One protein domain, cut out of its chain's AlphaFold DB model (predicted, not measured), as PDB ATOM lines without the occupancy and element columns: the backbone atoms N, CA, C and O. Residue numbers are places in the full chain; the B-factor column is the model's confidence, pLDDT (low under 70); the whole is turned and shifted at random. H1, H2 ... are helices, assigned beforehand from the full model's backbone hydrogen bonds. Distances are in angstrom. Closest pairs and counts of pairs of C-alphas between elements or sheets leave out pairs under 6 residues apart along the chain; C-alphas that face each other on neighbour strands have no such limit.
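What this domain is: This is residues 99 to 123 and 133 to 172 of the 173 residues of the protein "Protein split ends" of Pichia kudriavzevii (UniProt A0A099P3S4). A long helix, H2, makes the length of the model, and a shorter helix, H1, is set off to one side of it, slanted to it, with empty space between them. The printed part has 65 residues with two named helices, H1 then H2 along the chain, and no named strand; the class is all helix. The whole is extended, with a radius of gyration of the C-alphas of 19.3 A, and spans 57 by 32 by 24 A.

Where its parts are: H2, residues 135 to 170, is 51.6 A long, from C-alpha 135 at (34.092, 40.045, 261.733) to C-alpha 170 at (40.587, -2.648, 233.447). H1, residues 99 to 120, is 32.2 A long and begins at C-alpha 99 at (62.199, 10.958, 250.499).

How they stand to each other: H2 and H1 are apart, with no C-alpha of the one within 8 A of the other. O i to N i+4 pairs are within hydrogen-bond range in 31 of 32 cases in H2 and 13 of 18 in H1.

The domain as a whole: The C-alphas farthest apart, of Asp 133 and Arg 172, are 57.2 A apart. Residues 124 to 132 are not printed; C-alphas 123 and 133 are 18.7 A apart across this cut. Residue 110 and residues 112 to 123 have pLDDT under 70.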
ATOM      1  N   LYS A  99      62.467   9.715 249.761       74.00
ATOM      2  CA  LYS A  99      62.199  10.958 250.499       74.00
ATOM      3  C   LYS A  99      62.847  12.196 249.889       74.00
ATOM      4  O   LYS A  99      62.233  13.261 249.924       74.00
ATOM      5  N   ASP A 100      64.055  12.078 249.360       77.81
ATOM      6  CA  ASP A 100      64.770  13.207 248.770       77.81
ATOM      7  C   ASP A 100      64.157  13.585 247.424       77.81
ATOM      8  O   ASP A 100      63.993  14.772 247.132       77.81
ATOM      9  N   LEU A 101      63.683  12.591 246.665       77.62
ATOM     10  CA  LEU A 101      62.910  12.828 245.450       77.62
ATOM     11  C   LEU A 101      61.561  13.496 245.760       77.62
ATOM     12  O   LEU A 101      61.177  14.454 245.088       77.62
ATOM     13  N   LEU A 102      60.864  13.050 246.813       78.88
ATOM     14  CA  LEU A 102      59.601  13.660 247.236       78.88
ATOM     15  C   LEU A 102      59.791  15.126 247.655       78.88
ATOM     16  O   LEU A 102      59.029  15.989 247.227       78.88
ATOM     17  N   ASN A 103      60.840  15.413 248.432       80.81
ATOM     18  CA  ASN A 103      61.186  16.772 248.849       80.81
ATOM     19  C   ASN A 103      61.556  17.666 247.658       80.81
ATOM     20  O   ASN A 103      61.197  18.845 247.635       80.81
ATOM     21  N   PHE A 104      62.273  17.125 246.669       83.62
ATOM     22  CA  PHE A 104      62.635  17.861 245.461       83.62
ATOM     23  C   PHE A 104      61.397  18.235 244.639       83.62
ATOM     24  O   PHE A 104      61.236  19.399 244.264       83.62
ATOM     25  N   ILE A 105      60.494  17.273 244.420       81.88
ATOM     26  CA  ILE A 105      59.235  17.499 243.703       81.88
ATOM     27  C   ILE A 105      58.366  18.501 244.462       81.88
ATOM     28  O   ILE A 105      57.878  19.452 243.857       81.88
ATOM     29  N   GLU A 106      58.200  18.335 245.777       83.06
ATOM     30  CA  GLU A 106      57.397  19.238 246.602       83.06
ATOM     31  C   GLU A 106      57.924  20.674 246.504       83.06
ATOM     32  O   GLU A 106      57.168  21.593 246.185       83.06
ATOM     33  N   LYS A 107      59.237  20.866 246.663       82.06
ATOM     34  CA  LYS A 107      59.857  22.188 246.563       82.06
ATOM     35  C   LYS A 107      59.636  22.826 245.189       82.06
ATOM     36  O   LYS A 107      59.200  23.972 245.124       82.06
ATOM     37  N   HIS A 108      59.875  22.087 244.105       80.50
ATOM     38  CA  HIS A 108      59.710  22.613 242.747       80.50
ATOM     39  C   HIS A 108      58.251  22.937 242.404       80.50
ATOM     40  O   HIS A 108      57.980  23.921 241.710       80.50
ATOM     41  N   TYR A 109      57.304  22.139 242.896       76.06
ATOM     42  CA  TYR A 109      55.884  22.375 242.659       76.06
ATOM     43  C   TYR A 109      55.381  23.609 243.419       76.06
ATOM     44  O   TYR A 109      54.629  24.412 242.865       76.06
ATOM     45  N   TYR A 110      55.837  23.804 244.662       68.62
ATOM     46  CA  TYR A 110      55.493  24.990 245.448       68.62
ATOM     47  C   TYR A 110      56.091  26.273 244.873       68.62
ATOM     48  O   TYR A 110      55.412  27.297 244.841       68.62
ATOM     49  N   GLU A 111      57.329  26.230 244.383       71.56
ATOM     50  CA  GLU A 111      58.007  27.407 243.830       71.56
ATOM     51  C   GLU A 111      57.330  27.879 242.532       71.56
ATOM     52  O   GLU A 111      57.114  29.075 242.343       71.56
ATOM     53  N   LYS A 112      56.861  26.944 241.693       66.50
ATOM     54  CA  LYS A 112      56.083  27.264 240.485       66.50
ATOM     55  C   LYS A 112      54.689  27.814 240.803       66.50
ATOM     56  O   LYS A 112      54.231  28.725 240.123       66.50
ATOM     57  N   ALA A 113      54.035  27.303 241.845       62.22
ATOM     58  CA  ALA A 113      52.737  27.814 242.281       62.22
ATOM     59  C   ALA A 113      52.831  29.231 242.877       62.22
ATOM     60  O   ALA A 113      51.876  29.994 242.779       62.22
ATOM     61  N   TYR A 114      53.966  29.600 243.478       60.62
ATOM     62  CA  TYR A 114      54.137  30.912 244.105       60.62
ATOM     63  C   TYR A 114      54.316  32.046 243.090       60.62
ATOM     64  O   TYR A 114      53.851  33.158 243.324       60.62
ATOM     65  N   VAL A 115      54.936  31.760 241.941       58.19
ATOM     66  CA  VAL A 115      55.158  32.755 240.877       58.19
ATOM     67  C   VAL A 115      53.839  33.222 240.240       58.19
ATOM     68  O   VAL A 115      53.758  34.364 239.805       58.19
ATOM     69  N   ASP A 116      52.782  32.405 240.269       57.12
ATOM     70  CA  ASP A 116      51.457  32.772 239.736       57.12
ATOM     71  C   ASP A 116      50.626  33.642 240.707       57.12
ATOM     72  O   ASP A 116      49.731  34.386 240.304       57.12
ATOM     73  N   TYR A 117      50.925  33.596 242.011       57.16
ATOM     74  CA  TYR A 117      50.179  34.364 243.018       57.16
ATOM     75  C   TYR A 117      50.523  35.862 243.015       57.16
ATOM     76  O   TYR A 117      49.667  36.692 243.338       57.16
ATOM     77  N   ASP A 118      51.747  36.231 242.635       61.38
ATOM     78  CA  ASP A 118      52.183  37.634 242.626       61.38
ATOM     79  C   ASP A 118      51.551  38.452 241.486       61.38
ATOM     80  O   ASP A 118      51.365  39.663 241.627       61.38
ATOM     81  N   ASP A 119      51.139  37.813 240.388       64.94
ATOM     82  CA  ASP A 119      50.381  38.488 239.327       64.94
ATOM     83  C   ASP A 119      48.875  38.555 239.629       64.94
ATOM     84  O   ASP A 119      48.228  39.546 239.288       64.94
ATOM     85  N   LEU A 120      48.327  37.595 240.384       58.94
ATOM     86  CA  LEU A 120      46.942  37.638 240.876       58.94
ATOM     87  C   LEU A 120      46.706  38.726 241.940       58.94
ATOM     88  O   LEU A 120      45.593  39.232 242.073       58.94
ATOM     89  N   THR A 121      47.734  39.119 242.697       59.56
ATOM     90  CA  THR A 121      47.596  40.096 243.797       59.56
ATOM     91  C   THR A 121      47.714  41.564 243.368       59.56
ATOM     92  O   THR A 121      47.412  42.452 244.170       59.56
ATOM     93  N   LYS A 122      48.084  41.856 242.110       63.31
ATOM     94  CA  LYS A 122      48.171  43.237 241.589       63.31
ATOM     95  C   LYS A 122      46.808  43.895 241.339       63.31
ATOM     96  O   LYS A 122      46.728  45.117 241.413       63.31
ATOM     97  N   ASN A 123      45.735  43.123 241.157       59.28
ATOM     98  CA  ASN A 123      44.358  43.634 241.052       59.28
ATOM     99  C   ASN A 123      43.648  43.611 242.410       59.28
ATOM    100  O   ASN A 123      42.611  42.978 242.598       59.28
ATOM    101  N   ASP A 133      33.616  43.452 255.706       81.19
ATOM    102  CA  ASP A 133      34.344  44.108 256.809       81.19
ATOM    103  C   ASP A 133      33.900  43.615 258.198       81.19
ATOM    104  O   ASP A 133      34.603  43.787 259.202       81.19
ATOM    105  N   ASP A 134      32.724  42.987 258.273       87.38
ATOM    106  CA  ASP A 134      32.164  42.510 259.525       87.38
ATOM    107  C   ASP A 134      32.782  41.170 259.954       87.38
ATOM    108  O   ASP A 134      32.604  40.106 259.345       87.38
ATOM    109  N   LYS A 135      33.489  41.216 261.086       84.31
ATOM    110  CA  LYS A 135      34.092  40.045 261.733       84.31
ATOM    111  C   LYS A 135      33.049  38.989 262.111       84.31
ATOM    112  O   LYS A 135      33.403  37.810 262.186       84.31
ATOM    113  N   GLU A 136      31.796  39.378 262.345       86.94
ATOM    114  CA  GLU A 136      30.707  38.451 262.666       86.94
ATOM    115  C   GLU A 136      30.267  37.639 261.433       86.94
ATOM    116  O   GLU A 136      30.081  36.420 261.518       86.94
ATOM    117  N   GLU A 137      30.222  38.262 260.248       83.19
ATOM    118  CA  GLU A 137      29.924  37.567 258.989       83.19
ATOM    119  C   GLU A 137      31.034  36.570 258.618       83.19
ATOM    120  O   GLU A 137      30.759  35.437 258.207       83.19
ATOM    121  N   LEU A 138      32.297  36.937 258.855       81.25
ATOM    122  CA  LEU A 138      33.455  36.053 258.686       81.25
ATOM    123  C   LEU A 138      33.378  34.801 259.571       81.25
ATOM    124  O   LEU A 138      33.669  33.700 259.096       81.25
ATOM    125  N   GLN A 139      32.955  34.928 260.833       80.25
ATOM    126  CA  GLN A 139      32.790  33.769 261.720       80.25
ATOM    127  C   GLN A 139      31.651  32.848 261.263       80.25
ATOM    128  O   GLN A 139      31.819  31.623 261.248       80.25
ATOM    129  N   ASN A 140      30.534  33.421 260.811       81.88
ATOM    130  CA  ASN A 140      29.408  32.656 260.275       81.88
ATOM    131  C   ASN A 140      29.781  31.925 258.972       81.88
ATOM    132  O   ASN A 140      29.513  30.726 258.836       81.88
ATOM    133  N   ARG A 141      30.501  32.585 258.056       80.94
ATOM    134  CA  ARG A 141      31.035  31.965 256.829       80.94
ATOM    135  C   ARG A 141      32.076  30.884 257.131       80.94
ATOM    136  O   ARG A 141      32.027  29.804 256.544       80.94
ATOM    137  N   ALA A 142      32.973  31.103 258.093       76.38
ATOM    138  CA  ALA A 142      33.959  30.100 258.506       76.38
ATOM    139  C   ALA A 142      33.304  28.812 259.050       76.38
ATOM    140  O   ALA A 142      33.830  27.709 258.855       76.38
ATOM    141  N   GLY A 143      32.131  28.925 259.683       79.31
ATOM    142  CA  GLY A 143      31.307  27.781 260.081       79.31
ATOM    143  C   GLY A 143      30.830  26.936 258.892       79.31
ATOM    144  O   GLY A 143      30.876  25.704 258.954       79.31
ATOM    145  N   VAL A 144      30.447  27.579 257.784       76.44
ATOM    146  CA  VAL A 144      30.065  26.907 256.528       76.44
ATOM    147  C   VAL A 144      31.268  26.189 255.915       76.44
ATOM    148  O   VAL A 144      31.173  25.005 255.589       76.44
ATOM    149  N   PHE A 145      32.440  26.831 255.875       74.56
ATOM    150  CA  PHE A 145      33.667  26.205 255.363       74.56
ATOM    151  C   PHE A 145      34.092  24.958 256.151       74.56
ATOM    152  O   PHE A 145      34.576  23.988 255.560       74.56
ATOM    153  N   LYS A 146      33.880  24.925 257.475       78.38
ATOM    154  CA  LYS A 146      34.127  23.711 258.274       78.38
ATOM    155  C   LYS A 146      33.224  22.548 257.854       78.38
ATOM    156  O   LYS A 146      33.708  21.417 257.798       78.38
ATOM    157  N   LYS A 147      31.956  22.811 257.513       79.44
ATOM    158  CA  LYS A 147      31.042  21.793 256.962       79.44
ATOM    159  C   LYS A 147      31.441  21.376 255.541       79.44
ATOM    160  O   LYS A 147      31.387  20.196 255.218       79.44
ATOM    161  N   CYS A 148      31.926  22.296 254.710       82.19
ATOM    162  CA  CYS A 148      32.423  21.953 253.372       82.19
ATOM    163  C   CYS A 148      33.675  21.060 253.420       82.19
ATOM    164  O   CYS A 148      33.797  20.134 252.620       82.19
ATOM    165  N   LYS A 149      34.581  21.262 254.389       83.50
ATOM    166  CA  LYS A 149      35.765  20.398 254.556       83.50
ATOM    167  C   LYS A 149      35.412  18.948 254.884       83.50
ATOM    168  O   LYS A 149      36.144  18.056 254.459       83.50
ATOM    169  N   SER A 150      34.339  18.684 255.637       85.31
ATOM    170  CA  SER A 150      33.915  17.297 255.864       85.31
ATOM    171  C   SER A 150      33.356  16.684 254.583       85.31
ATOM    172  O   SER A 150      33.759  15.578 254.235       85.31
ATOM    173  N   LEU A 151      32.531  17.417 253.828       88.31
ATOM    174  CA  LEU A 151      31.996  16.962 252.539       88.31
ATOM    175  C   LEU A 151      33.094  16.643 251.518       88.31
ATOM    176  O   LEU A 151      33.019  15.613 250.854       88.31
ATOM    177  N   LEU A 152      34.149  17.459 251.446       93.12
ATOM    178  CA  LEU A 152      35.269  17.217 250.532       93.12
ATOM    179  C   LEU A 152      36.005  15.903 250.851       93.12
ATOM    180  O   LEU A 152      36.395  15.178 249.940       93.12
ATOM    181  N   LYS A 153      36.135  15.548 252.138       92.69
ATOM    182  CA  LYS A 153      36.705  14.254 252.550       92.69
ATOM    183  C   LYS A 153      35.831  13.084 252.103       92.69
ATOM    184  O   LYS A 153      36.363  12.092 251.617       92.69
ATOM    185  N   TYR A 154      34.508  13.201 252.229       92.50
ATOM    186  CA  TYR A 154      33.586  12.170 251.743       92.50
ATOM    187  C   TYR A 154      33.645  12.022 250.222       92.50
ATOM    188  O   TYR A 154      33.710  10.898 249.730       92.50
ATOM    189  N   ALA A 155      33.695  13.135 249.488       93.81
ATOM    190  CA  ALA A 155      33.851  13.112 248.039       93.81
ATOM    191  C   ALA A 155      35.150  12.397 247.630       93.81
ATOM    192  O   ALA A 155      35.104  11.489 246.808       93.81
ATOM    193  N   ALA A 156      36.284  12.730 248.256       95.62
ATOM    194  CA  ALA A 156      37.567  12.085 247.971       95.62
ATOM    195  C   ALA A 156      37.536  10.562 248.200       95.62
ATOM    196  O   ALA A 156      38.065   9.808 247.386       95.62
ATOM    197  N   VAL A 157      36.868  10.095 249.262       96.88
ATOM    198  CA  VAL A 157      36.691   8.656 249.525       96.88
ATOM    199  C   VAL A 157      35.842   7.994 248.437       96.88
ATOM    200  O   VAL A 157      36.215   6.934 247.942       96.88
ATOM    201  N   ILE A 158      34.729   8.616 248.033       97.06
ATOM    202  CA  ILE A 158      33.859   8.087 246.973       97.06
ATOM    203  C   ILE A 158      34.627   7.985 245.651       97.06
ATOM    204  O   ILE A 158      34.620   6.927 245.024       97.06
ATOM    205  N   TYR A 159      35.341   9.044 245.261       97.69
ATOM    206  CA  TYR A 159      36.168   9.038 244.054       97.69
ATOM    207  C   TYR A 159      37.265   7.972 244.113       97.69
ATOM    208  O   TYR A 159      37.468   7.267 243.128       97.69
ATOM    209  N   GLY A 160      37.916   7.784 245.266       97.25
ATOM    210  CA  GLY A 160      38.907   6.723 245.455       97.25
ATOM    211  C   GLY A 160      38.328   5.318 245.261       97.25
ATOM    212  O   GLY A 160      38.937   4.487 244.592       97.25
ATOM    213  N   VAL A 161      37.124   5.050 245.780       97.62
ATOM    214  CA  VAL A 161      36.450   3.752 245.598       97.62
ATOM    215  C   VAL A 161      36.066   3.524 244.136       97.62
ATOM    216  O   VAL A 161      36.328   2.449 243.599       97.62
ATOM    217  N   VAL A 162      35.486   4.528 243.474       97.81
ATOM    218  CA  VAL A 162      35.114   4.442 242.050       97.81
ATOM    219  C   VAL A 162      36.350   4.210 241.179       97.81
ATOM    220  O   VAL A 162      36.329   3.341 240.309       97.81
ATOM    221  N   PHE A 163      37.442   4.925 241.458       97.81
ATOM    222  CA  PHE A 163      38.715   4.753 240.763       97.81
ATOM    223  C   PHE A 163      39.268   3.333 240.930       97.81
ATOM    224  O   PHE A 163      39.631   2.704 239.942       97.81
ATOM    225  N   MET A 164      39.258   2.784 242.150       97.75
ATOM    226  CA  MET A 164      39.712   1.411 242.405       97.75
ATOM    227  C   MET A 164      38.863   0.373 241.666       97.75
ATOM    228  O   MET A 164      39.412  -0.567 241.097       97.75
ATOM    229  N   ILE A 165      37.537   0.537 241.625       97.69
ATOM    230  CA  ILE A 165      36.651  -0.361 240.868       97.69
ATOM    231  C   ILE A 165      36.968  -0.298 239.368       97.69
ATOM    232  O   ILE A 165      37.096  -1.344 238.731       97.69
ATOM    233  N   GLY A 166      37.127   0.908 238.813       97.25
ATOM    234  CA  GLY A 166      37.500   1.103 237.410       97.25
ATOM    235  C   GLY A 166      38.861   0.487 237.080       97.25
ATOM    236  O   GLY A 166      38.989  -0.232 236.091       97.25
ATOM    237  N   TYR A 167      39.843   0.681 237.960       97.75
ATOM    238  CA  TYR A 167      41.164   0.070 237.857       97.75
ATOM    239  C   TYR A 167      41.063  -1.463 237.842       97.75
ATOM    240  O   TYR A 167      41.532  -2.105 236.908       97.75
ATOM    241  N   PHE A 168      40.359  -2.077 238.798       97.50
ATOM    242  CA  PHE A 168      40.170  -3.534 238.821       97.50
ATOM    243  C   PHE A 168      39.443  -4.079 237.585       97.50
ATOM    244  O   PHE A 168      39.772  -5.170 237.123       97.50
ATOM    245  N   ALA A 169      38.463  -3.346 237.050       97.12
ATOM    246  CA  ALA A 169      37.765  -3.740 235.829       97.12
ATOM    247  C   ALA A 169      38.699  -3.734 234.608       97.12
ATOM    248  O   ALA A 169      38.613  -4.631 233.774       97.12
ATOM    249  N   MET A 170      39.617  -2.766 234.536       97.25
ATOM    250  CA  MET A 170      40.587  -2.648 233.447       97.25
ATOM    251  C   MET A 170      41.614  -3.790 233.450       97.25
ATOM    252  O   MET A 170      41.938  -4.304 232.389       97.25
ATOM    253  N   TYR A 171      42.073  -4.232 234.625       95.88
ATOM    254  CA  TYR A 171      43.068  -5.312 234.756       95.88
ATOM    255  C   TYR A 171      42.496  -6.734 234.661       95.88
ATOM    256  O   TYR A 171      43.249  -7.706 234.708       95.88
ATOM    257  N   ARG A 172      41.168  -6.882 234.596       92.44
ATOM    258  CA  ARG A 172      40.511  -8.195 234.526       92.44
ATOM    259  C   ARG A 172      40.293  -8.691 233.087       92.44
ATOM    260  O   ARG A 172      40.016  -9.878 232.922       92.44
TER     261      ARG A 172